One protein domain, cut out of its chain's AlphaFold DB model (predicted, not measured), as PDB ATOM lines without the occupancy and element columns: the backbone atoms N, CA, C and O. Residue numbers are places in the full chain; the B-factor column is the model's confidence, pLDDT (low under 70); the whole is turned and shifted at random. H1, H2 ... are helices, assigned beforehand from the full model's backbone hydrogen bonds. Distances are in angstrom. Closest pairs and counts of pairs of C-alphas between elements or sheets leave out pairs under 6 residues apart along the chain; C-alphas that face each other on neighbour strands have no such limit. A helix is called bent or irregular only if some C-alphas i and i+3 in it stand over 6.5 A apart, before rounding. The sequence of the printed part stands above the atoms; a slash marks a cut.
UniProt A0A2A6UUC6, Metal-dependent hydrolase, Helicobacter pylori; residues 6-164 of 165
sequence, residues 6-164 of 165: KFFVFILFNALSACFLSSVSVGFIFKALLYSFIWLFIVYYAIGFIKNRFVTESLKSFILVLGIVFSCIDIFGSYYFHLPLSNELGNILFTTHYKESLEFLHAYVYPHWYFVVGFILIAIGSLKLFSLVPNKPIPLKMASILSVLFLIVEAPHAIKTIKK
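This is residues 6 to 164 of the 165 residues of the protein "Metal-dependent hydrolase" of Helicobacter pylori (UniProt A0A2A6UUC6). Three helices, the shorter H1 and the long H2 and H3, run side by side in alternating directions as the core, with H1 packed on both others. H4 lies beside the last part of H3, near Gly 77, the bent helix H5 turns a corner between its arms H5a and H5b, and H5b folds back to pack on residues 6 to 9 of H1; H6 crosses H2, and its residues 155 to 162 stick out. The printed part has 159 residues with six named helices, H1 to H6 in chain order, and no named strand: all helix. It is only just loose, close to compact, with a radius of gyration of the C-alphas of 18.3 A and spans of 55 by 43 by 31 A.

H1, residues 6 to 18, begins at C-alpha 6 (95.122, 57.401, 95.411). H2, residues 26 to 47, is 31.4 A long; H3, residues 53 to 81, is 41.2 A. H4 is residues 87 to 95. H5, residues 98 to 131, was assigned as one helix by its hydrogen bonds but is bent: C-alphas 111 and 114 are 8.1 A apart. Its arms are H5a, residues 98 to 111, irregular with C-alphas 107 and 110 6.8 A apart, and H5b, residues 114 to 131, 25.2 A long. H6, residues 140 to 162, is 32.0 A long, only just irregular, with C-alphas 153 and 156 6.6 A apart, and ends at C-alpha 162 (89.181, 56.773, 64.199).

H1, H2 and H3 form an up and down bundle, each running against the one before. H1 and H2, a hairpin, touch at Ala 15 and Leu 33, closest C-alphas 5.4 A. H1 touches H3 at a shallow tilt of 12 degrees, closest C-alphas Ser 17 and Ile 75, 5.2 A. H2 and H3, also a hairpin, only just touch, with 3 pairs of C-alphas within 8 A, the closest those of Ile 47 and Thr 56, 6.2 A. H5b touches H1 with residues 123 to 130 alone, closest C-alphas Leu 127 and Val 9, 6.3 A. H6 touches H2 at a steep tilt of 56 degrees, closest C-alphas Ser 147 and Ile 42, 5.5 A. H4 is close to H3 but not clearly touching, and H5a touches no helix. Every O i to N i+4 pair is within hydrogen-bond range in H1, H2, H3, H4 and H5b; in H5a 8 of 10 are, in H6 17 of 19.

The C-alphas farthest apart, of Lys 99 and Lys 141, are 55.5 A apart. The printed part has no cut and no long link. Residues 22 to 23 and 156 to 164 have pLDDT under 70.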
ATOM      1  N   LYS A   6      94.333  57.235  96.642       90.81
ATOM      2  CA  LYS A   6      95.122  57.401  95.411       90.81
ATOM      3  C   LYS A   6      94.208  57.564  94.198       90.81
ATOM      4  O   LYS A   6      94.481  58.404  93.343       90.81
ATOM      5  N   PHE A   7      93.108  56.812  94.156       90.62
ATOM      6  CA  PHE A   7      92.089  56.935  93.115       90.62
ATOM      7  C   PHE A   7      91.516  58.358  93.046       90.62
ATOM      8  O   PHE A   7      91.498  58.980  91.985       90.62
ATOM      9  N   PHE A   8      91.087  58.899  94.187       89.75
ATOM     10  CA  PHE A   8      90.464  60.224  94.239       89.75
ATOM     11  C   PHE A   8      91.455  61.358  93.984       89.75
ATOM     12  O   PHE A   8      91.122  62.308  93.278       89.75
ATOM     13  N   VAL A   9      92.682  61.246  94.500       90.81
ATOM     14  CA  VAL A   9      93.735  62.237  94.246       90.81
ATOM     15  C   VAL A   9      94.073  62.288  92.758       90.81
ATOM     16  O   VAL A   9      94.131  63.377  92.200       90.81
ATOM     17  N   PHE A  10      94.220  61.146  92.079       91.75
ATOM     18  CA  PHE A  10      94.478  61.136  90.634       91.75
ATOM     19  C   PHE A  10      93.396  61.891  89.846       91.75
ATOM     20  O   PHE A  10      93.703  62.676  88.948       91.75
ATOM     21  N   ILE A  11      92.123  61.675  90.190       91.50
ATOM     22  CA  ILE A  11      90.997  62.355  89.537       91.50
ATOM     23  C   ILE A  11      91.030  63.856  89.827       91.50
ATOM     24  O   ILE A  11      90.826  64.655  88.915       91.50
ATOM     25  N   LEU A  12      91.322  64.240  91.074       90.88
ATOM     26  CA  LEU A  12      91.447  65.641  91.460       90.88
ATOM     27  C   LEU A  12      92.533  66.348  90.641       90.88
ATOM     28  O   LEU A  12      92.284  67.441  90.148       90.88
ATOM     29  N   PHE A  13      93.707  65.736  90.470       89.88
ATOM     30  CA  PHE A  13      94.818  66.350  89.733       89.88
ATOM     31  C   PHE A  13      94.538  66.500  88.235       89.88
ATOM     32  O   PHE A  13      94.843  67.551  87.675       89.88
ATOM     33  N   ASN A  14      93.878  65.524  87.606       88.56
ATOM     34  CA  ASN A  14      93.452  65.663  86.209       88.56
ATOM     35  C   ASN A  14      92.373  66.737  86.025       88.56
ATOM     36  O   ASN A  14      92.371  67.470  85.042       88.56
ATOM     37  N   ALA A  15      91.449  66.863  86.978       87.75
ATOM     38  CA  ALA A  15      90.465  67.939  86.942       87.75
ATOM     39  C   ALA A  15      91.106  69.306  87.188       87.75
ATOM     40  O   ALA A  15      90.738  70.286  86.545       87.75
ATOM     41  N   LEU A  16      92.076  69.361  88.103       88.69
ATOM     42  CA  LEU A  16      92.836  70.566  88.388       88.69
ATOM     43  C   LEU A  16      93.602  71.021  87.148       88.69
ATOM     44  O   LEU A  16      93.552  72.207  86.854       88.69
ATOM     45  N   SER A  17      94.246  70.117  86.400       87.38
ATOM     46  CA  SER A  17      94.948  70.503  85.167       87.38
ATOM     47  C   SER A  17      93.996  71.074  84.120       87.38
ATOM     48  O   SER A  17      94.281  72.123  83.544       87.38
ATOM     49  N   ALA A  18      92.798  70.493  83.989       86.25
ATOM     50  CA  ALA A  18      91.761  71.002  83.097       86.25
ATOM     51  C   ALA A  18      91.323  72.448  83.413       86.25
ATOM     52  O   ALA A  18      90.883  73.159  82.509       86.25
ATOM     53  N   CYS A  19      91.460  72.902  84.665       86.19
ATOM     54  CA  CYS A  19      91.158  74.279  85.072       86.19
ATOM     55  C   CYS A  19      92.176  75.313  84.567       86.19
ATOM     56  O   CYS A  19      91.878  76.504  84.617       86.19
ATOM     57  N   PHE A  20      93.361  74.891  84.120       82.19
ATOM     58  CA  PHE A  20      94.414  75.795  83.639       82.19
ATOM     59  C   PHE A  20      94.391  76.005  82.121       82.19
ATOM     60  O   PHE A  20      95.141  76.844  81.625       82.19
ATOM     61  N   LEU A  21      93.535  75.298  81.375       79.06
ATOM     62  CA  LEU A  21      93.406  75.524  79.936       79.06
ATOM     63  C   LEU A  21      92.783  76.894  79.623       79.06
ATOM     64  O   LEU A  21      91.948  77.424  80.350       79.06
ATOM     65  N   SER A  22      93.137  77.457  78.471       65.31
ATOM     66  CA  SER A  22      92.647  78.765  78.015       65.31
ATOM     67  C   SER A  22      91.143  78.803  77.687       65.31
ATOM     68  O   SER A  22      90.551  79.878  77.644       65.31
ATOM     69  N   SER A  23      90.499  77.646  77.488       66.94
ATOM     70  CA  SER A  23      89.082  77.497  77.114       66.94
ATOM     71  C   SER A  23      88.242  76.811  78.201       66.94
ATOM     72  O   SER A  23      87.429  75.920  77.935       66.94
ATOM     73  N   VAL A  24      88.435  77.217  79.457       71.62
ATOM     74  CA  VAL A  24      87.736  76.620  80.601       71.62
ATOM     75  C   VAL A  24      86.237  76.911  80.545       71.62
ATOM     76  O   VAL A  24      85.777  78.040  80.690       71.62
ATOM     77  N   SER A  25      85.458  75.844  80.394       80.06
ATOM     78  CA  SER A  25      84.024  75.835  80.666       80.06
ATOM     79  C   SER A  25      83.722  74.794  81.739       80.06
ATOM     80  O   SER A  25      84.405  73.772  81.844       80.06
ATOM     81  N   VAL A  26      82.661  75.011  82.519       76.19
ATOM     82  CA  VAL A  26      82.222  74.053  83.552       76.19
ATOM     83  C   VAL A  26      81.961  72.670  82.940       76.19
ATOM     84  O   VAL A  26      82.326  71.649  83.522       76.19
ATOM     85  N   GLY A  27      81.404  72.632  81.723       79.38
ATOM     86  CA  GLY A  27      81.195  71.391  80.977       79.38
ATOM     87  C   GLY A  27      82.500  70.666  80.632       79.38
ATOM     88  O   GLY A  27      82.541  69.438  80.664       79.38
ATOM     89  N   PHE A  28      83.580  71.402  80.360       81.38
ATOM     90  CA  PHE A  28      84.892  70.823  80.079       81.38
ATOM     91  C   PHE A  28      85.537  70.210  81.332       81.38
ATOM     92  O   PHE A  28      86.008  69.076  81.275       81.38
ATOM     93  N   ILE A  29      85.473  70.896  82.479       83.44
ATOM     94  CA  ILE A  29      85.980  70.367  83.761       83.44
ATOM     95  C   ILE A  29      85.210  69.104  84.160       83.44
ATOM     96  O   ILE A  29      85.803  68.092  84.534       83.44
ATOM     97  N   PHE A  30      83.879  69.133  84.036       83.12
ATOM     98  CA  PHE A  30      83.046  67.970  84.340       83.12
ATOM     99  C   PHE A  30      83.357  66.789  83.414       83.12
ATOM    100  O   PHE A  30      83.435  65.646  83.862       83.12
ATOM    101  N   LYS A  31      83.607  67.063  82.129       84.75
ATOM    102  CA  LYS A  31      84.061  66.052  81.176       84.75
ATOM    103  C   LYS A  31      85.406  65.457  81.607       84.75
ATOM    104  O   LYS A  31      85.509  64.237  81.686       84.75
ATOM    105  N   ALA A  32      86.398  66.278  81.946       84.81
ATOM    106  CA  ALA A  32      87.705  65.806  82.413       84.81
ATOM    107  C   ALA A  32      87.594  64.924  83.671       84.81
ATOM    108  O   ALA A  32      88.199  63.849  83.728       84.81
ATOM    109  N   LEU A  33      86.758  65.321  84.638       87.69
ATOM    110  CA  LEU A  33      86.439  64.524  85.829       87.69
ATOM    111  C   LEU A  33      85.835  63.162  85.470       87.69
ATOM    112  O   LEU A  33      86.294  62.138  85.973       87.69
ATOM    113  N   LEU A  34      84.823  63.143  84.597       87.56
ATOM    114  CA  LEU A  34      84.139  61.914  84.196       87.56
ATOM    115  C   LEU A  34      85.060  60.951  83.448       87.56
ATOM    116  O   LEU A  34      85.105  59.775  83.798       87.56
ATOM    117  N   TYR A  35      85.813  61.435  82.458       86.94
ATOM    118  CA  TYR A  35      86.745  60.590  81.705       86.94
ATOM    119  C   TYR A  35      87.845  60.031  82.610       86.94
ATOM    120  O   TYR A  35      88.133  58.836  82.555       86.94
ATOM    121  N   SER A  36      88.402  60.861  83.499       88.69
ATOM    122  CA  SER A  36      89.402  60.414  84.475       88.69
ATOM    123  C   SER A  36      88.836  59.344  85.405       88.69
ATOM    124  O   SER A  36      89.493  58.337  85.660       88.69
ATOM    125  N   PHE A  37      87.601  59.529  85.883       90.12
ATOM    126  CA  PHE A  37      86.920  58.548  86.724       90.12
ATOM    127  C   PHE A  37      86.701  57.226  85.984       90.12
ATOM    128  O   PHE A  37      87.050  56.174  86.515       90.12
ATOM    129  N   ILE A  38      86.149  57.270  84.769       89.94
ATOM    130  CA  ILE A  38      85.821  56.082  83.974       89.94
ATOM    131  C   ILE A  38      87.077  55.256  83.687       89.94
ATOM    132  O   ILE A  38      87.123  54.067  84.019       89.94
ATOM    133  N   TRP A  39      88.116  55.884  83.133       89.69
ATOM    134  CA  TRP A  39      89.352  55.188  82.778       89.69
ATOM    135  C   TRP A  39      90.058  54.616  83.997       89.69
ATOM    136  O   TRP A  39      90.435  53.441  84.007       89.69
ATOM    137  N   LEU A  40      90.190  55.410  85.060       90.62
ATOM    138  CA  LEU A  40      90.846  54.945  86.272       90.62
ATOM    139  C   LEU A  40      90.054  53.816  86.940       90.62
ATOM    140  O   LEU A  40      90.655  52.896  87.490       90.62
ATOM    141  N   PHE A  41      88.719  53.839  86.862       89.25
ATOM    142  CA  PHE A  41      87.867  52.776  87.394       89.25
ATOM    143  C   PHE A  41      88.103  51.453  86.660       89.25
ATOM    144  O   PHE A  41      88.266  50.418  87.309       89.25
ATOM    145  N   ILE A  42      88.187  51.482  85.326       89.44
ATOM    146  CA  ILE A  42      88.501  50.302  84.502       89.44
ATOM    147  C   ILE A  42      89.896  49.763  84.851       89.44
ATOM    148  O   ILE A  42      90.070  48.558  85.047       89.44
ATOM    149  N   VAL A  43      90.889  50.643  85.003       90.62
ATOM    150  CA  VAL A  43      92.256  50.249  85.379       90.62
ATOM    151  C   VAL A  43      92.302  49.647  86.789       90.62
ATOM    152  O   VAL A  43      92.911  48.596  86.987       90.62
ATOM    153  N   TYR A  44      91.620  50.243  87.771       90.62
ATOM    154  CA  TYR A  44      91.530  49.694  89.133       90.62
ATOM    155  C   TYR A  44      90.805  48.348  89.160       90.62
ATOM    156  O   TYR A  44      91.174  47.464  89.940       90.62
ATOM    157  N   TYR A  45      89.803  48.169  88.298       89.06
ATOM    158  CA  TYR A  45      89.128  46.890  88.122       89.06
ATOM    159  C   TYR A  45      90.094  45.831  87.576       89.06
ATOM    160  O   TYR A  45      90.192  44.752  88.161       89.06
ATOM    161  N   ALA A  46      90.878  46.166  86.546       88.69
ATOM    162  CA  ALA A  46      91.899  45.284  85.980       88.69
ATOM    163  C   ALA A  46      92.990  44.909  87.005       88.69
ATOM    164  O   ALA A  46      93.331  43.738  87.170       88.69
ATOM    165  N   ILE A  47      93.487  45.886  87.769       89.38
ATOM    166  CA  ILE A  47      94.467  45.664  88.847       89.38
ATOM    167  C   ILE A  47      93.884  44.780  89.959       89.38
ATOM    168  O   ILE A  47      94.608  44.017  90.595       89.38
ATOM    169  N   GLY A  48      92.566  44.827  90.171       85.06
ATOM    170  CA  GLY A  48      91.860  43.990  91.138       85.06
ATOM    171  C   GLY A  48      91.973  42.479  90.895       85.06
ATOM    172  O   GLY A  48      91.724  41.715  91.826       85.06
ATOM    173  N   PHE A  49      92.372  42.038  89.696       86.56
ATOM    174  CA  PHE A  49      92.632  40.622  89.397       86.56
ATOM    175  C   PHE A  49      94.008  40.138  89.876       86.56
ATOM    176  O   PHE A  49      94.245  38.930  89.973       86.56
ATOM    177  N   ILE A  50      94.919  41.057  90.204       89.00
ATOM    178  CA  ILE A  50      96.259  40.725  90.682       89.00
ATOM    179  C   ILE A  50      96.166  40.289  92.148       89.00
ATOM    180  O   ILE A  50      95.817  41.069  93.034       89.00
ATOM    181  N   LYS A  51      96.511  39.024  92.417       85.38
ATOM    182  CA  LYS A  51      96.463  38.438  93.771       85.38
ATOM    183  C   LYS A  51      97.525  39.010  94.717       85.38
ATOM    184  O   LYS A  51      97.332  39.003  95.930       85.38
ATOM    185  N   ASN A  52      98.657  39.477  94.186       90.75
ATOM    186  CA  ASN A  52      99.764  39.974  94.998       90.75
ATOM    187  C   ASN A  52      99.515  41.419  95.459       90.75
ATOM    188  O   ASN A  52      99.654  42.360  94.680       90.75
ATOM    189  N   ARG A  53      99.240  41.590  96.758       86.88
ATOM    190  CA  ARG A  53      98.975  42.893  97.388       86.88
ATOM    191  C   ARG A  53     100.090  43.919  97.167       86.88
ATOM    192  O   ARG A  53      99.782  45.090  96.963       86.88
ATOM    193  N   PHE A  54     101.357  43.505  97.204       87.69
ATOM    194  CA  PHE A  54     102.485  44.426  97.031       87.69
ATOM    195  C   PHE A  54     102.524  45.009  95.614       87.69
ATOM    196  O   PHE A  54     102.697  46.213  95.436       87.69
ATOM    197  N   VAL A  55     102.292  44.160  94.609       89.62
ATOM    198  CA  VAL A  55     102.248  44.567  93.197       89.62
ATOM    199  C   VAL A  55     101.051  45.481  92.944       89.62
ATOM    200  O   VAL A  55     101.208  46.537  92.341       89.62
ATOM    201  N   THR A  56      99.874  45.127  93.467       89.38
ATOM    202  CA  THR A  56      98.652  45.935  93.358       89.38
ATOM    203  C   THR A  56      98.852  47.338  93.932       89.38
ATOM    204  O   THR A  56      98.540  48.327  93.271       89.38
ATOM    205  N   GLU A  57      99.406  47.452  95.142       89.94
ATOM    206  CA  GLU A  57      99.640  48.758  95.764       89.94
ATOM    207  C   GLU A  57     100.730  49.572  95.062       89.94
ATOM    208  O   GLU A  57     100.587  50.793  94.943       89.94
ATOM    209  N   SER A  58     101.769  48.908  94.550       90.62
ATOM    210  CA  SER A  58     102.829  49.555  93.769       90.62
ATOM    211  C   SER A  58     102.299  50.103  92.446       90.62
ATOM    212  O   SER A  58     102.578  51.251  92.115       90.62
ATOM    213  N   LEU A  59     101.472  49.338  91.726       92.06
ATOM    214  CA  LEU A  59     100.846  49.778  90.474       92.06
ATOM    215  C   LEU A  59      99.936  50.985  90.688       92.06
ATOM    216  O   LEU A  59     100.024  51.957  89.944       92.06
ATOM    217  N   LYS A  60      99.098  50.966  91.729       92.25
ATOM    218  CA  LYS A  60      98.247  52.117  92.064       92.25
ATOM    219  C   LYS A  60      99.064  53.368  92.381       92.25
ATOM    220  O   LYS A  60      98.711  54.452  91.927       92.25
ATOM    221  N   SER A  61     100.144  53.225  93.153       92.31
ATOM    222  CA  SER A  61     101.051  54.341  93.452       92.31
ATOM    223  C   SER A  61     101.754  54.845  92.194       92.31
ATOM    224  O   SER A  61     101.855  56.050  92.001       92.31
ATOM    225  N   PHE A  62     102.198  53.943  91.320       93.00
ATOM    226  CA  PHE A  62     102.838  54.296  90.057       93.00
ATOM    227  C   PHE A  62     101.889  55.075  89.138       93.00
ATOM    228  O   PHE A  62     102.259  56.126  88.627       93.00
ATOM    229  N   ILE A  63     100.639  54.621  89.005       93.50
ATOM    230  CA  ILE A  63      99.597  55.327  88.246       93.50
ATOM    231  C   ILE A  63      99.331  56.710  88.837       93.50
ATOM    232  O   ILE A  63      99.227  57.677  88.088       93.50
ATOM    233  N   LEU A  64      99.255  56.826  90.167       93.44
ATOM    234  CA  LEU A  64      99.100  58.119  90.829       93.44
ATOM    235  C   LEU A  64     100.250  59.074  90.485       93.44
ATOM    236  O   LEU A  64      99.994  60.208  90.092       93.44
ATOM    237  N   VAL A  65     101.498  58.617  90.621       92.44
ATOM    238  CA  VAL A  65     102.685  59.432  90.327       92.44
ATOM    239  C   VAL A  65     102.689  59.865  88.866       92.44
ATOM    240  O   VAL A  65     102.875  61.049  88.598       92.44
ATOM    241  N   LEU A  66     102.415  58.949  87.933       91.69
ATOM    242  CA  LEU A  66     102.285  59.292  86.517       91.69
ATOM    243  C   LEU A  66     101.198  60.342  86.285       91.69
ATOM    244  O   LEU A  66     101.445  61.316  85.585       91.69
ATOM    245  N   GLY A  67     100.024  60.178  86.898       91.12
ATOM    246  CA  GLY A  67      98.934  61.148  86.799       91.12
ATOM    247  C   GLY A  67      99.339  62.535  87.268       91.12
ATOM    248  O   GLY A  67      99.140  63.502  86.546       91.12
ATOM    249  N   ILE A  68      99.973  62.624  88.440       90.69
ATOM    250  CA  ILE A  68     100.464  63.898  88.975       90.69
ATOM    251  C   ILE A  68     101.492  64.514  88.021       90.69
ATOM    252  O   ILE A  68     101.374  65.693  87.710       90.69
ATOM    253  N   VAL A  69     102.456  63.732  87.519       90.69
ATOM    254  CA  VAL A  69     103.480  64.218  86.580       90.69
ATOM    255  C   VAL A  69     102.848  64.742  85.290       90.69
ATOM    256  O   VAL A  69     103.175  65.848  84.867       90.69
ATOM    257  N   PHE A  70     101.915  64.006  84.683       90.38
ATOM    258  CA  PHE A  70     101.224  64.475  83.480       90.38
ATOM    259  C   PHE A  70     100.395  65.733  83.747       90.38
ATOM    260  O   PHE A  70     100.473  66.676  82.964       90.38
ATOM    261  N   SER A  71      99.681  65.803  84.874       90.31
ATOM    262  CA  SER A  71      98.968  67.019  85.278       90.31
ATOM    263  C   SER A  71      99.919  68.195  85.519       90.31
ATOM    264  O   SER A  71      99.582  69.315  85.150       90.31
ATOM    265  N   CYS A  72     101.115  67.974  86.080       88.19
ATOM    266  CA  CYS A  72     102.134  69.021  86.206       88.19
ATOM    267  C   CYS A  72     102.550  69.559  84.840       88.19
ATOM    268  O   CYS A  72     102.616  70.772  84.671       88.19
ATOM    269  N   ILE A  73     102.847  68.669  83.889       88.75
ATOM    270  CA  ILE A  73     103.287  69.058  82.544       88.75
ATOM    271  C   ILE A  73     102.170  69.826  81.830       88.75
ATOM    272  O   ILE A  73     102.442  70.853  81.218       88.75
ATOM    273  N   ASP A  74     100.922  69.372  81.947       88.81
ATOM    274  CA  ASP A  74      99.755  70.019  81.336       88.81
ATOM    275  C   ASP A  74      99.486  71.413  81.930       88.81
ATOM    276  O   ASP A  74      99.296  72.383  81.197       88.81
ATOM    277  N   ILE A  75      99.562  71.548  83.259       89.06
ATOM    278  CA  ILE A  75      99.459  72.842  83.952       89.06
ATOM    279  C   ILE A  75     100.612  73.761  83.551       89.06
ATOM    280  O   ILE A  75     100.390  74.932  83.266       89.06
ATOM    281  N   PHE A  76     101.839  73.244  83.522       86.94
ATOM    282  CA  PHE A  76     103.028  74.003  83.149       86.94
ATOM    283  C   PHE A  76     102.934  74.511  81.706       86.94
ATOM    284  O   PHE A  76     103.125  75.702  81.460       86.94
ATOM    285  N   GLY A  77     102.574  73.636  80.766       87.38
ATOM    286  CA  GLY A  77     102.336  73.995  79.371       87.38
ATOM    287  C   GLY A  77     101.242  75.046  79.233       87.38
ATOM    288  O   GLY A  77     101.438  76.067  78.575       87.38
ATOM    289  N   SER A  78     100.120  74.850  79.922       88.44
ATOM    290  CA  SER A  78      98.980  75.762  79.830       88.44
ATOM    291  C   SER A  78      99.266  77.123  80.470       88.44
ATOM    292  O   SER A  78      98.829  78.153  79.957       88.44
ATOM    293  N   TYR A  79     100.023  77.150  81.567       86.88
ATOM    294  CA  TYR A  79     100.326  78.373  82.306       86.88
ATOM    295  C   TYR A  79     101.418  79.214  81.637       86.88
ATOM    296  O   TYR A  79     101.252  80.424  81.513       86.88
ATOM    297  N   TYR A  80     102.518  78.592  81.197       85.75
ATOM    298  CA  TYR A  80     103.667  79.320  80.646       85.75
ATOM    299  C   TYR A  80     103.650  79.441  79.122       85.75
ATOM    300  O   TYR A  80     104.118  80.443  78.590       85.75
ATOM    301  N   PHE A  81     103.129  78.435  78.418       85.75
ATOM    302  CA  PHE A  81     103.129  78.387  76.952       85.75
ATOM    303  C   PHE A  81     101.734  78.580  76.353       85.75
ATOM    304  O   PHE A  81     101.610  78.671  75.136       85.75
ATOM    305  N   HIS A  82     100.683  78.629  77.181       86.75
ATOM    306  CA  HIS A  82      99.284  78.637  76.738       86.75
ATOM    307  C   HIS A  82      98.919  77.456  75.824       86.75
ATOM    308  O   HIS A  82      97.962  77.528  75.050       86.75
ATOM    309  N   LEU A  83      99.662  76.352  75.950       85.44
ATOM    310  CA  LEU A  83      99.494  75.135  75.168       85.44
ATOM    311  C   LEU A  83      99.051  73.984  76.079       85.44
ATOM    312  O   LEU A  83      99.703  73.740  77.096       85.44
ATOM    313  N   PRO A  84      97.999  73.232  75.714       84.88
ATOM    314  CA  PRO A  84      97.661  72.005  76.425       84.88
ATOM    315  C   PRO A  84      98.725  70.927  76.181       84.88
ATOM    316  O   PRO A  84      99.524  71.030  75.239       84.88
ATOM    317  N   LEU A  85      98.685  69.851  76.973       82.62
ATOM    318  CA  LEU A  85      99.483  68.647  76.734       82.62
ATOM    319  C   LEU A  85      99.250  68.115  75.308       82.62
ATOM    320  O   LEU A  85      98.245  67.470  75.006       82.62
ATOM    321  N   SER A  86     100.187  68.413  74.412       86.06
ATOM    322  CA  SER A  86     100.070  68.177  72.974       86.06
ATOM    323  C   SER A  86     101.437  67.879  72.358       86.06
ATOM    324  O   SER A  86     102.478  68.095  72.982       86.06
ATOM    325  N   ASN A  87     101.441  67.404  71.110       86.12
ATOM    326  CA  ASN A  87     102.680  67.146  70.370       86.12
ATOM    327  C   ASN A  87     103.531  68.413  70.208       86.12
ATOM    328  O   ASN A  87     104.752  68.326  70.193       86.12
ATOM    329  N   GLU A  88     102.898  69.584  70.112       86.75
ATOM    330  CA  GLU A  88     103.593  70.865  69.998       86.75
ATOM    331  C   GLU A  88     104.350  71.201  71.287       86.75
ATOM    332  O   GLU A  88     105.555  71.452  71.240       86.75
ATOM    333  N   LEU A  89     103.686  71.083  72.443       85.69
ATOM    334  CA  LEU A  89     104.336  71.245  73.744       85.69
ATOM    335  C   LEU A  89     105.471  70.227  73.927       85.69
ATOM    336  O   LEU A  89     106.560  70.588  74.366       85.69
ATOM    337  N   GLY A  90     105.241  68.965  73.551       85.38
ATOM    338  CA  GLY A  90     106.271  67.926  73.586       85.38
ATOM    339  C   GLY A  90     107.489  68.293  72.738       85.38
ATOM    340  O   GLY A  90     108.616  68.233  73.224       85.38
ATOM    341  N   ASN A  91     107.276  68.737  71.500       88.12
ATOM    342  CA  ASN A  91     108.359  69.142  70.606       88.12
ATOM    343  C   ASN A  91     109.165  70.307  71.179       88.12
ATOM    344  O   ASN A  91     110.392  70.258  71.137       88.12
ATOM    345  N   ILE A  92     108.511  71.314  71.762       86.44
ATOM    346  CA  ILE A  92     109.204  72.423  72.429       86.44
ATOM    347  C   ILE A  92     110.068  71.874  73.571       86.44
ATOM    348  O   ILE A  92     111.274  72.113  73.601       86.44
ATOM    349  N   LEU A  93     109.490  71.061  74.460       85.69
ATOM    350  CA  LEU A  93     110.203  70.514  75.619       85.69
ATOM    351  C   LEU A  93     111.398  69.625  75.238       85.69
ATOM    352  O   LEU A  93     112.403  69.637  75.943       85.69
ATOM    353  N   PHE A  94     111.313  68.871  74.139       85.56
ATOM    354  CA  PHE A  94     112.383  67.962  73.711       85.56
ATOM    355  C   PHE A  94     113.447  68.606  72.815       85.56
ATOM    356  O   PHE A  94     114.565  68.095  72.761       85.56
ATOM    357  N   THR A  95     113.124  69.692  72.105       87.94
ATOM    358  CA  THR A  95     114.066  70.353  71.181       87.94
ATOM    359  C   THR A  95     114.777  71.564  71.788       87.94
ATOM    360  O   THR A  95     115.780  72.006  71.233       87.94
ATOM    361  N   THR A  96     114.312  72.069  72.937       86.50
ATOM    362  CA  THR A  96     114.923  73.225  73.613       86.50
ATOM    363  C   THR A  96     116.338  72.910  74.103       86.50
ATOM    364  O   THR A  96     116.596  71.867  74.712       86.50
ATOM    365  N   HIS A  97     117.268  73.841  73.889       88.44
ATOM    366  CA  HIS A  97     118.636  73.705  74.383       88.44
ATOM    367  C   HIS A  97     118.733  73.967  75.894       88.44
ATOM    368  O   HIS A  97     118.058  74.835  76.442       88.44
ATOM    369  N   TYR A  98     119.660  73.283  76.576       84.56
ATOM    370  CA  TYR A  98     119.842  73.398  78.033       84.56
ATOM    371  C   TYR A  98     120.006  74.847  78.527       84.56
ATOM    372  O   TYR A  98     119.472  75.212  79.573       84.56
ATOM    373  N   LYS A  99     120.723  75.687  77.767       88.12
ATOM    374  CA  LYS A  99     120.948  77.094  78.121       88.12
ATOM    375  C   LYS A  99     119.645  77.901  78.114       88.12
ATOM    376  O   LYS A  99     119.387  78.634  79.062       88.12
ATOM    377  N   GLU A 100     118.809  77.702  77.100       84.56
ATOM    378  CA  GLU A 100     117.496  78.347  76.982       84.56
ATOM    379  C   GLU A 100     116.549  77.871  78.090       84.56
ATOM    380  O   GLU A 100     115.852  78.680  78.698       84.56
ATOM    381  N   SER A 101     116.576  76.576  78.433       86.31
ATOM    382  CA  SER A 101     115.802  76.048  79.565       86.31
ATOM    383  C   SER A 101     116.219  76.670  80.900       86.31
ATOM    384  O   SER A 101     115.365  76.934  81.745       86.31
ATOM    385  N   LEU A 102     117.516  76.911  81.106       86.94
ATOM    386  CA  LEU A 102     118.031  77.512  82.337       86.94
ATOM    387  C   LEU A 102     117.664  78.997  82.432       86.94
ATOM    388  O   LEU A 102     117.217  79.447  83.487       86.94
ATOM    389  N   GLU A 103     117.794  79.738  81.331       88.56
ATOM    390  CA  GLU A 103     117.353  81.135  81.244       88.56
ATOM    391  C   GLU A 103     115.844  81.255  81.492       88.56
ATOM    392  O   GLU A 103     115.416  82.082  82.297       88.56
ATOM    393  N   PHE A 104     115.042  80.362  80.902       87.12
ATOM    394  CA  PHE A 104     113.606  80.289  81.155       87.12
ATOM    395  C   PHE A 104     113.291  79.985  82.628       87.12
ATOM    396  O   PHE A 104     112.456  80.651  83.242       87.12
ATOM    397  N   LEU A 105     113.976  79.007  83.228       85.25
ATOM    398  CA  LEU A 105     113.777  78.647  84.633       85.25
ATOM    399  C   LEU A 105     114.091  79.837  85.549       85.25
ATOM    400  O   LEU A 105     113.319  80.125  86.465       85.25
ATOM    401  N   HIS A 106     115.170  80.568  85.266       86.69
ATOM    402  CA  HIS A 106     115.544  81.761  86.020       86.69
ATOM    403  C   HIS A 106     114.581  82.933  85.845       86.69
ATOM    404  O   HIS A 106     114.246  83.589  86.832       86.69
ATOM    405  N   ALA A 107     114.132  83.191  84.621       86.50
ATOM    406  CA  ALA A 107     113.281  84.334  84.321       86.50
ATOM    407  C   ALA A 107     111.813  84.113  84.716       86.50
ATOM    408  O   ALA A 107     111.153  85.055  85.150       86.50
ATOM    409  N   TYR A 108     111.302  82.883  84.595       83.12
ATOM    410  CA  TYR A 108     109.871  82.598  84.729       83.12
ATOM    411  C   TYR A 108     109.538  81.683  85.906       83.12
ATOM    412  O   TYR A 108     108.590  81.967  86.633       83.12
ATOM    413  N   VAL A 109     110.306  80.621  86.159       82.38
ATOM    414  CA  VAL A 109     109.929  79.614  87.172       82.38
ATOM    415  C   VAL A 109     110.385  80.004  88.580       82.38
ATOM    416  O   VAL A 109     109.592  79.919  89.517       82.38
ATOM    417  N   TYR A 110     111.629  80.469  88.756       83.50
ATOM    418  CA  TYR A 110     112.147  80.873  90.073       83.50
ATOM    419  C   TYR A 110     111.332  81.990  90.742       83.50
ATOM    420  O   TYR A 110     111.017  81.851  91.928       83.50
ATOM    421  N   PRO A 111     110.922  83.060  90.032       85.12
ATOM    422  CA  PRO A 111     110.074  84.094  90.626       85.12
ATOM    423  C   PRO A 111     108.718  83.550  91.099       85.12
ATOM    424  O   PRO A 111     108.152  84.052  92.068       85.12
ATOM    425  N   HIS A 112     108.233  82.478  90.466       84.38
ATOM    426  CA  HIS A 112     106.952  81.834  90.752       84.38
ATOM    427  C   HIS A 112     107.107  80.536  91.566       84.38
ATOM    428  O   HIS A 112     106.242  79.660  91.514       84.38
ATOM    429  N   TRP A 113     108.175  80.393  92.367       81.31
ATOM    430  CA  TRP A 113     108.427  79.188  93.180       81.31
ATOM    431  C   TRP A 113     107.274  78.840  94.139       81.31
ATOM    432  O   TRP A 113     107.052  77.668  94.453       81.31
ATOM    433  N   TYR A 114     106.493  79.842  94.557       83.19
ATOM    434  CA  TYR A 114     105.283  79.656  95.358       83.19
ATOM    435  C   TYR A 114     104.253  78.751  94.666       83.19
ATOM    436  O   TYR A 114     103.506  78.051  95.345       83.19
ATOM    437  N   PHE A 115     104.231  78.721  93.330       80.69
ATOM    438  CA  PHE A 115     103.368  77.841  92.550       80.69
ATOM    439  C   PHE A 115     103.770  76.374  92.727       80.69
ATOM    440  O   PHE A 115     102.922  75.522  92.986       80.69
ATOM    441  N   VAL A 116     105.075  76.091  92.676       80.56
ATOM    442  CA  VAL A 116     105.631  74.746  92.890       80.56
ATOM    443  C   VAL A 116     105.340  74.272  94.313       80.56
ATOM    444  O   VAL A 116     104.854  73.160  94.516       80.56
ATOM    445  N   VAL A 117     105.574  75.132  95.307       86.12
ATOM    446  CA  VAL A 117     105.282  74.809  96.711       86.12
ATOM    447  C   VAL A 117     103.789  74.610  96.939       86.12
ATOM    448  O   VAL A 117     103.400  73.627  97.567       86.12
ATOM    449  N   GLY A 118     102.947  75.487  96.394       87.12
ATOM    450  CA  GLY A 118     101.494  75.358  96.463       87.12
ATOM    451  C   GLY A 118     101.014  74.034  95.875       87.12
ATOM    452  O   GLY A 118     100.230  73.329  96.504       87.12
ATOM    453  N   PHE A 119     101.552  73.637  94.723       83.81
ATOM    454  CA  PHE A 119     101.221  72.367  94.085       83.81
ATOM    455  C   PHE A 119     101.609  71.155  94.949       83.81
ATOM    456  O   PHE A 119     100.796  70.249  95.145       83.81
ATOM    457  N   ILE A 120     102.812  71.155  95.534       86.00
ATOM    458  CA  ILE A 120     103.262  70.092  96.451       86.00
ATOM    459  C   ILE A 120     102.363  70.027  97.693       86.00
ATOM    460  O   ILE A 120     101.945  68.940  98.102       86.00
ATOM    461  N   LEU A 121     102.017  71.177  98.278       90.44
ATOM    462  CA  LEU A 121     101.119  71.250  99.431       90.44
ATOM    463  C   LEU A 121      99.718  70.735  99.095       90.44
ATOM    464  O   LEU A 121      99.135  70.012  99.901       90.44
ATOM    465  N   ILE A 122      99.196  71.037  97.905       88.38
ATOM    466  CA  ILE A 122      97.919  70.499  97.419       88.38
ATOM    467  C   ILE A 122      98.011  68.978  97.240       88.38
ATOM    468  O   ILE A 122      97.084  68.267  97.628       88.38
ATOM    469  N   ALA A 123      99.122  68.448  96.724       85.88
ATOM    470  CA  ALA A 123      99.312  67.004  96.556       85.88
ATOM    471  C   ALA A 123      99.330  66.265  97.899       85.88
ATOM    472  O   ALA A 123      98.583  65.307  98.103       85.88
ATOM    473  N   ILE A 124     100.126  66.749  98.853       87.44
ATOM    474  CA  ILE A 124     100.220  66.160 100.195       87.44
ATOM    475  C   ILE A 124      98.901  66.347 100.958       87.44
ATOM    476  O   ILE A 124      98.394  65.413 101.583       87.44
ATOM    477  N   GLY A 125      98.325  67.549 100.890       89.31
ATOM    478  CA  GLY A 125      97.072  67.906 101.546       89.31
ATOM    479  C   GLY A 125      95.899  67.070 101.045       89.31
ATOM    480  O   GLY A 125      95.153  66.526 101.855       89.31
ATOM    481  N   SER A 126      95.772  66.894  99.728       88.06
ATOM    482  CA  SER A 126      94.722  66.063  99.128       88.06
ATOM    483  C   SER A 126      94.895  64.583  99.469       88.06
ATOM    484  O   SER A 126      93.913  63.940  99.835       88.06
ATOM    485  N   LEU A 127      96.120  64.044  99.462       86.81
ATOM    486  CA  LEU A 127      96.381  62.672  99.921       86.81
ATOM    487  C   LEU A 127      95.929  62.456 101.364       86.81
ATOM    488  O   LEU A 127      95.253  61.466 101.658       86.81
ATOM    489  N   LYS A 128      96.257  63.397 102.254       88.00
ATOM    490  CA  LYS A 128      95.839  63.336 103.656       88.00
ATOM    491  C   LYS A 128      94.322  63.471 103.791       88.00
ATOM    492  O   LYS A 128      93.714  62.682 104.508       88.00
ATOM    493  N   LEU A 129      93.702  64.397 103.067       88.75
ATOM    494  CA  LEU A 129      92.255  64.616 103.086       88.75
ATOM    495  C   LEU A 129      91.494  63.374 102.611       88.75
ATOM    496  O   LEU A 129      90.601  62.897 103.308       88.75
ATOM    497  N   PHE A 130      91.881  62.793 101.476       85.56
ATOM    498  CA  PHE A 130      91.231  61.590 100.958       85.56
ATOM    499  C   PHE A 130      91.571  60.327 101.752       85.56
ATOM    500  O   PHE A 130      90.808  59.369 101.695       85.56
ATOM    501  N   SER A 131      92.658  60.308 102.532       82.81
ATOM    502  CA  SER A 131      92.931  59.195 103.456       82.81
ATOM    503  C   SER A 131      91.924  59.102 104.611       82.81
ATOM    504  O   SER A 131      91.761  58.029 105.186       82.81
ATOM    505  N   LEU A 132      91.224  60.201 104.924       84.31
ATOM    506  CA  LEU A 132      90.146  60.228 105.918       84.31
ATOM    507  C   LEU A 132      88.833  59.651 105.373       84.31
ATOM    508  O   LEU A 132      87.933  59.326 106.148       84.31
ATOM    509  N   VAL A 133      88.703  59.529 104.048       79.31
ATOM    510  CA  VAL A 133      87.516  58.947 103.424       79.31
ATOM    511  C   VAL A 133      87.573  57.429 103.609       79.31
ATOM    512  O   VAL A 133      88.547  56.798 103.197       79.31
ATOM    513  N   PRO A 134      86.548  56.803 104.214       72.06
ATOM    514  CA  PRO A 134      86.565  55.370 104.447       72.06
ATOM    515  C   PRO A 134      86.591  54.610 103.118       72.06
ATOM    516  O   PRO A 134      85.715  54.779 102.266       72.06
ATOM    517  N   ASN A 135      87.578  53.725 102.984       76.19
ATOM    518  CA  ASN A 135      87.731  52.817 101.851       76.19
ATOM    519  C   ASN A 135      86.536  51.853 101.793       76.19
ATOM    520  O   ASN A 135      86.535  50.807 102.445       76.19
ATOM    521  N   LYS A 136      85.502  52.192 101.020       71.75
ATOM    522  CA  LYS A 136      84.345  51.310 100.827       71.75
ATOM    523  C   LYS A 136      84.672  50.251  99.767       71.75
ATOM    524  O   LYS A 136      84.959  50.608  98.622       71.75
ATOM    525  N   PRO A 137      84.628  48.948 100.105       79.06
ATOM    526  CA  PRO A 137      84.811  47.901  99.115       79.06
ATOM    527  C   PRO A 137      83.607  47.868  98.172       79.06
ATOM    528  O   PRO A 137      82.457  47.788  98.598       79.06
ATOM    529  N   ILE A 138      83.880  47.893  96.873       80.44
ATOM    530  CA  ILE A 138      82.877  47.710  95.829       80.44
ATOM    531  C   ILE A 138      82.795  46.211  95.503       80.44
ATOM    532  O   ILE A 138      83.836  45.604  95.183       80.44
ATOM    533  N   PRO A 139      81.590  45.604  95.553       83.94
ATOM    534  CA  PRO A 139      81.381  44.216  95.160       83.94
ATOM    535  C   PRO A 139      81.883  43.969  93.737       83.94
ATOM    536  O   PRO A 139      81.578  44.736  92.824       83.94
ATOM    537  N   LEU A 140      82.621  42.876  93.526       81.19
ATOM    538  CA  LEU A 140      83.250  42.594  92.230       81.19
ATOM    539  C   LEU A 140      82.223  42.497  91.089       81.19
ATOM    540  O   LEU A 140      82.466  43.022  90.009       81.19
ATOM    541  N   LYS A 141      81.049  41.901  91.353       82.38
ATOM    542  CA  LYS A 141      79.944  41.816  90.383       82.38
ATOM    543  C   LYS A 141      79.487  43.201  89.912       82.38
ATOM    544  O   LYS A 141      79.325  43.419  88.720       82.38
ATOM    545  N   MET A 142      79.336  44.144  90.842       84.00
ATOM    546  CA  MET A 142      78.928  45.514  90.530       84.00
ATOM    547  C   MET A 142      80.026  46.264  89.768       84.00
ATOM    548  O   MET A 142      79.735  46.927  88.778       84.00
ATOM    549  N   ALA A 143      81.289  46.107  90.179       83.75
ATOM    550  CA  ALA A 143      82.428  46.700  89.477       83.75
ATOM    551  C   ALA A 143      82.558  46.176  88.035       83.75
ATOM    552  O   ALA A 143      82.795  46.963  87.125       83.75
ATOM    553  N   SER A 144      82.323  44.879  87.815       81.88
ATOM    554  CA  SER A 144      82.315  44.279  86.478       81.88
ATOM    555  C   SER A 144      81.220  44.872  85.594       81.88
ATOM    556  O   SER A 144      81.497  45.240  84.457       81.88
ATOM    557  N   ILE A 145      79.986  44.974  86.101       87.38
ATOM    558  CA  ILE A 145      78.856  45.533  85.342       87.38
ATOM    559  C   ILE A 145      79.140  46.990  84.960       87.38
ATOM    560  O   ILE A 145      78.973  47.366  83.803       87.38
ATOM    561  N   LEU A 146      79.631  47.790  85.912       86.94
ATOM    562  CA  LEU A 146      79.992  49.189  85.672       86.94
ATOM    563  C   LEU A 146      81.136  49.329  84.663       86.94
ATOM    564  O   LEU A 146      81.040  50.145  83.754       86.94
ATOM    565  N   SER A 147      82.182  48.506  84.767       82.56
ATOM    566  CA  SER A 147      83.300  48.532  83.817       82.56
ATOM    567  C   SER A 147      82.850  48.193  82.394       82.56
ATOM    568  O   SER A 147      83.305  48.829  81.449       82.56
ATOM    569  N   VAL A 148      81.953  47.215  82.229       86.00
ATOM    570  CA  VAL A 148      81.402  46.852  80.914       86.00
ATOM    571  C   VAL A 148      80.524  47.976  80.363       86.00
ATOM    572  O   VAL A 148      80.668  48.338  79.200       86.00
ATOM    573  N   LEU A 149      79.664  48.573  81.194       87.62
ATOM    574  CA  LEU A 149      78.851  49.731  80.807       87.62
ATOM    575  C   LEU A 149      79.719  50.898  80.334       87.62
ATOM    576  O   LEU A 149      79.452  51.466  79.278       87.62
ATOM    577  N   PHE A 150      80.779  51.225  81.072       87.38
ATOM    578  CA  PHE A 150      81.705  52.283  80.682       87.38
ATOM    579  C   PHE A 150      82.391  51.997  79.345       87.38
ATOM    580  O   PHE A 150      82.431  52.876  78.487       87.38
ATOM    581  N   LEU A 151      82.847  50.761  79.117       83.56
ATOM    582  CA  LEU A 151      83.438  50.367  77.836       83.56
ATOM    583  C   LEU A 151      82.438  50.461  76.676       83.56
ATOM    584  O   LEU A 151      82.805  50.914  75.597       83.56
ATOM    585  N   ILE A 152      81.174  50.081  76.888       84.38
ATOM    586  CA  ILE A 152      80.119  50.189  75.866       84.38
ATOM    587  C   ILE A 152      79.807  51.653  75.539       84.38
ATOM    588  O   ILE A 152      79.526  51.967  74.387       84.38
ATOM    589  N   VAL A 153      79.849  52.551  76.524       81.62
ATOM    590  CA  VAL A 153      79.607  53.985  76.306       81.62
ATOM    591  C   VAL A 153      80.792  54.648  75.596       81.62
ATOM    592  O   VAL A 153      80.585  55.484  74.714       81.62
ATOM    593  N   GLU A 154      82.028  54.267  75.923       75.88
ATOM    594  CA  GLU A 154      83.223  54.851  75.305       75.88
ATOM    595  C   GLU A 154      83.565  54.275  73.923       75.88
ATOM    596  O   GLU A 154      84.018  55.019  73.049       75.88
ATOM    597  N   ALA A 155      83.322  52.982  73.673       73.12
ATOM    598  CA  ALA A 155      83.694  52.325  72.416       73.12
ATOM    599  C   ALA A 155      83.118  53.009  71.151       73.12
ATOM    600  O   ALA A 155      83.881  53.244  70.210       73.12
ATOM    601  N   PRO A 156      81.835  53.426  71.096       69.50
ATOM    602  CA  PRO A 156      81.296  54.187  69.969       69.50
ATOM    603  C   PRO A 156      81.995  55.534  69.777       69.50
ATOM    604  O   PRO A 156      82.170  55.995  68.646       69.50
ATOM    605  N   HIS A 157      82.408  56.168  70.877       61.91
ATOM    606  CA  HIS A 157      83.064  57.468  70.856       61.91
ATOM    607  C   HIS A 157      84.490  57.368  70.293       61.91
ATOM    608  O   HIS A 157      84.885  58.241  69.520       61.91
ATOM    609  N   ALA A 158      85.207  56.283  70.609       60.28
ATOM    610  CA  ALA A 158      86.529  55.961  70.067       60.28
ATOM    611  C   ALA A 158      86.483  55.530  68.586       60.28
ATOM    612  O   ALA A 158      87.331  55.921  67.786       60.28
ATOM    613  N   ILE A 159      85.457  54.775  68.177       63.19
ATOM    614  CA  ILE A 159      85.272  54.369  66.771       63.19
ATOM    615  C   ILE A 159      84.976  55.588  65.879       63.19
ATOM    616  O   ILE A 159      85.429  55.661  64.734       63.19
ATOM    617  N   LYS A 160      84.232  56.573  66.396       60.38
ATOM    618  CA  LYS A 160      83.881  57.793  65.654       60.38
ATOM    619  C   LYS A 160      85.080  58.719  65.422       60.38
ATOM    620  O   LYS A 160      85.110  59.403  64.403       60.38
ATOM    621  N   THR A 161      86.048  58.750  66.337       57.16
ATOM    622  CA  THR A 161      87.295  59.513  66.171       57.16
ATOM    623  C   THR A 161      88.258  58.847  65.193       57.16
ATOM    624  O   THR A 161      88.865  59.558  64.403       57.16
ATOM    625  N   ILE A 162      88.330  57.511  65.156       56.53
ATOM    626  CA  ILE A 162      89.181  56.773  64.199       56.53
ATOM    627  C   ILE A 162      88.723  56.977  62.748       56.53
ATOM    628  O   ILE A 162      89.553  57.109  61.863       56.53
ATOM    629  N   LYS A 163      87.412  57.065  62.485       49.22
ATOM    630  CA  LYS A 163      86.879  57.328  61.130       49.22
ATOM    631  C   LYS A 163      87.058  58.770  60.630       49.22
ATOM    632  O   LYS A 163      86.679  59.056  59.498       49.22
ATOM    633  N   LYS A 164      87.520  59.690  61.481       47.09
ATOM    634  CA  LYS A 164      87.731  61.107  61.136       47.09
ATOM    635  C   LYS A 164      89.190  61.444  60.806       47.09
ATOM    636  O   LYS A 164      89.448  62.592  60.453       47.09
TER     637      LYS A 164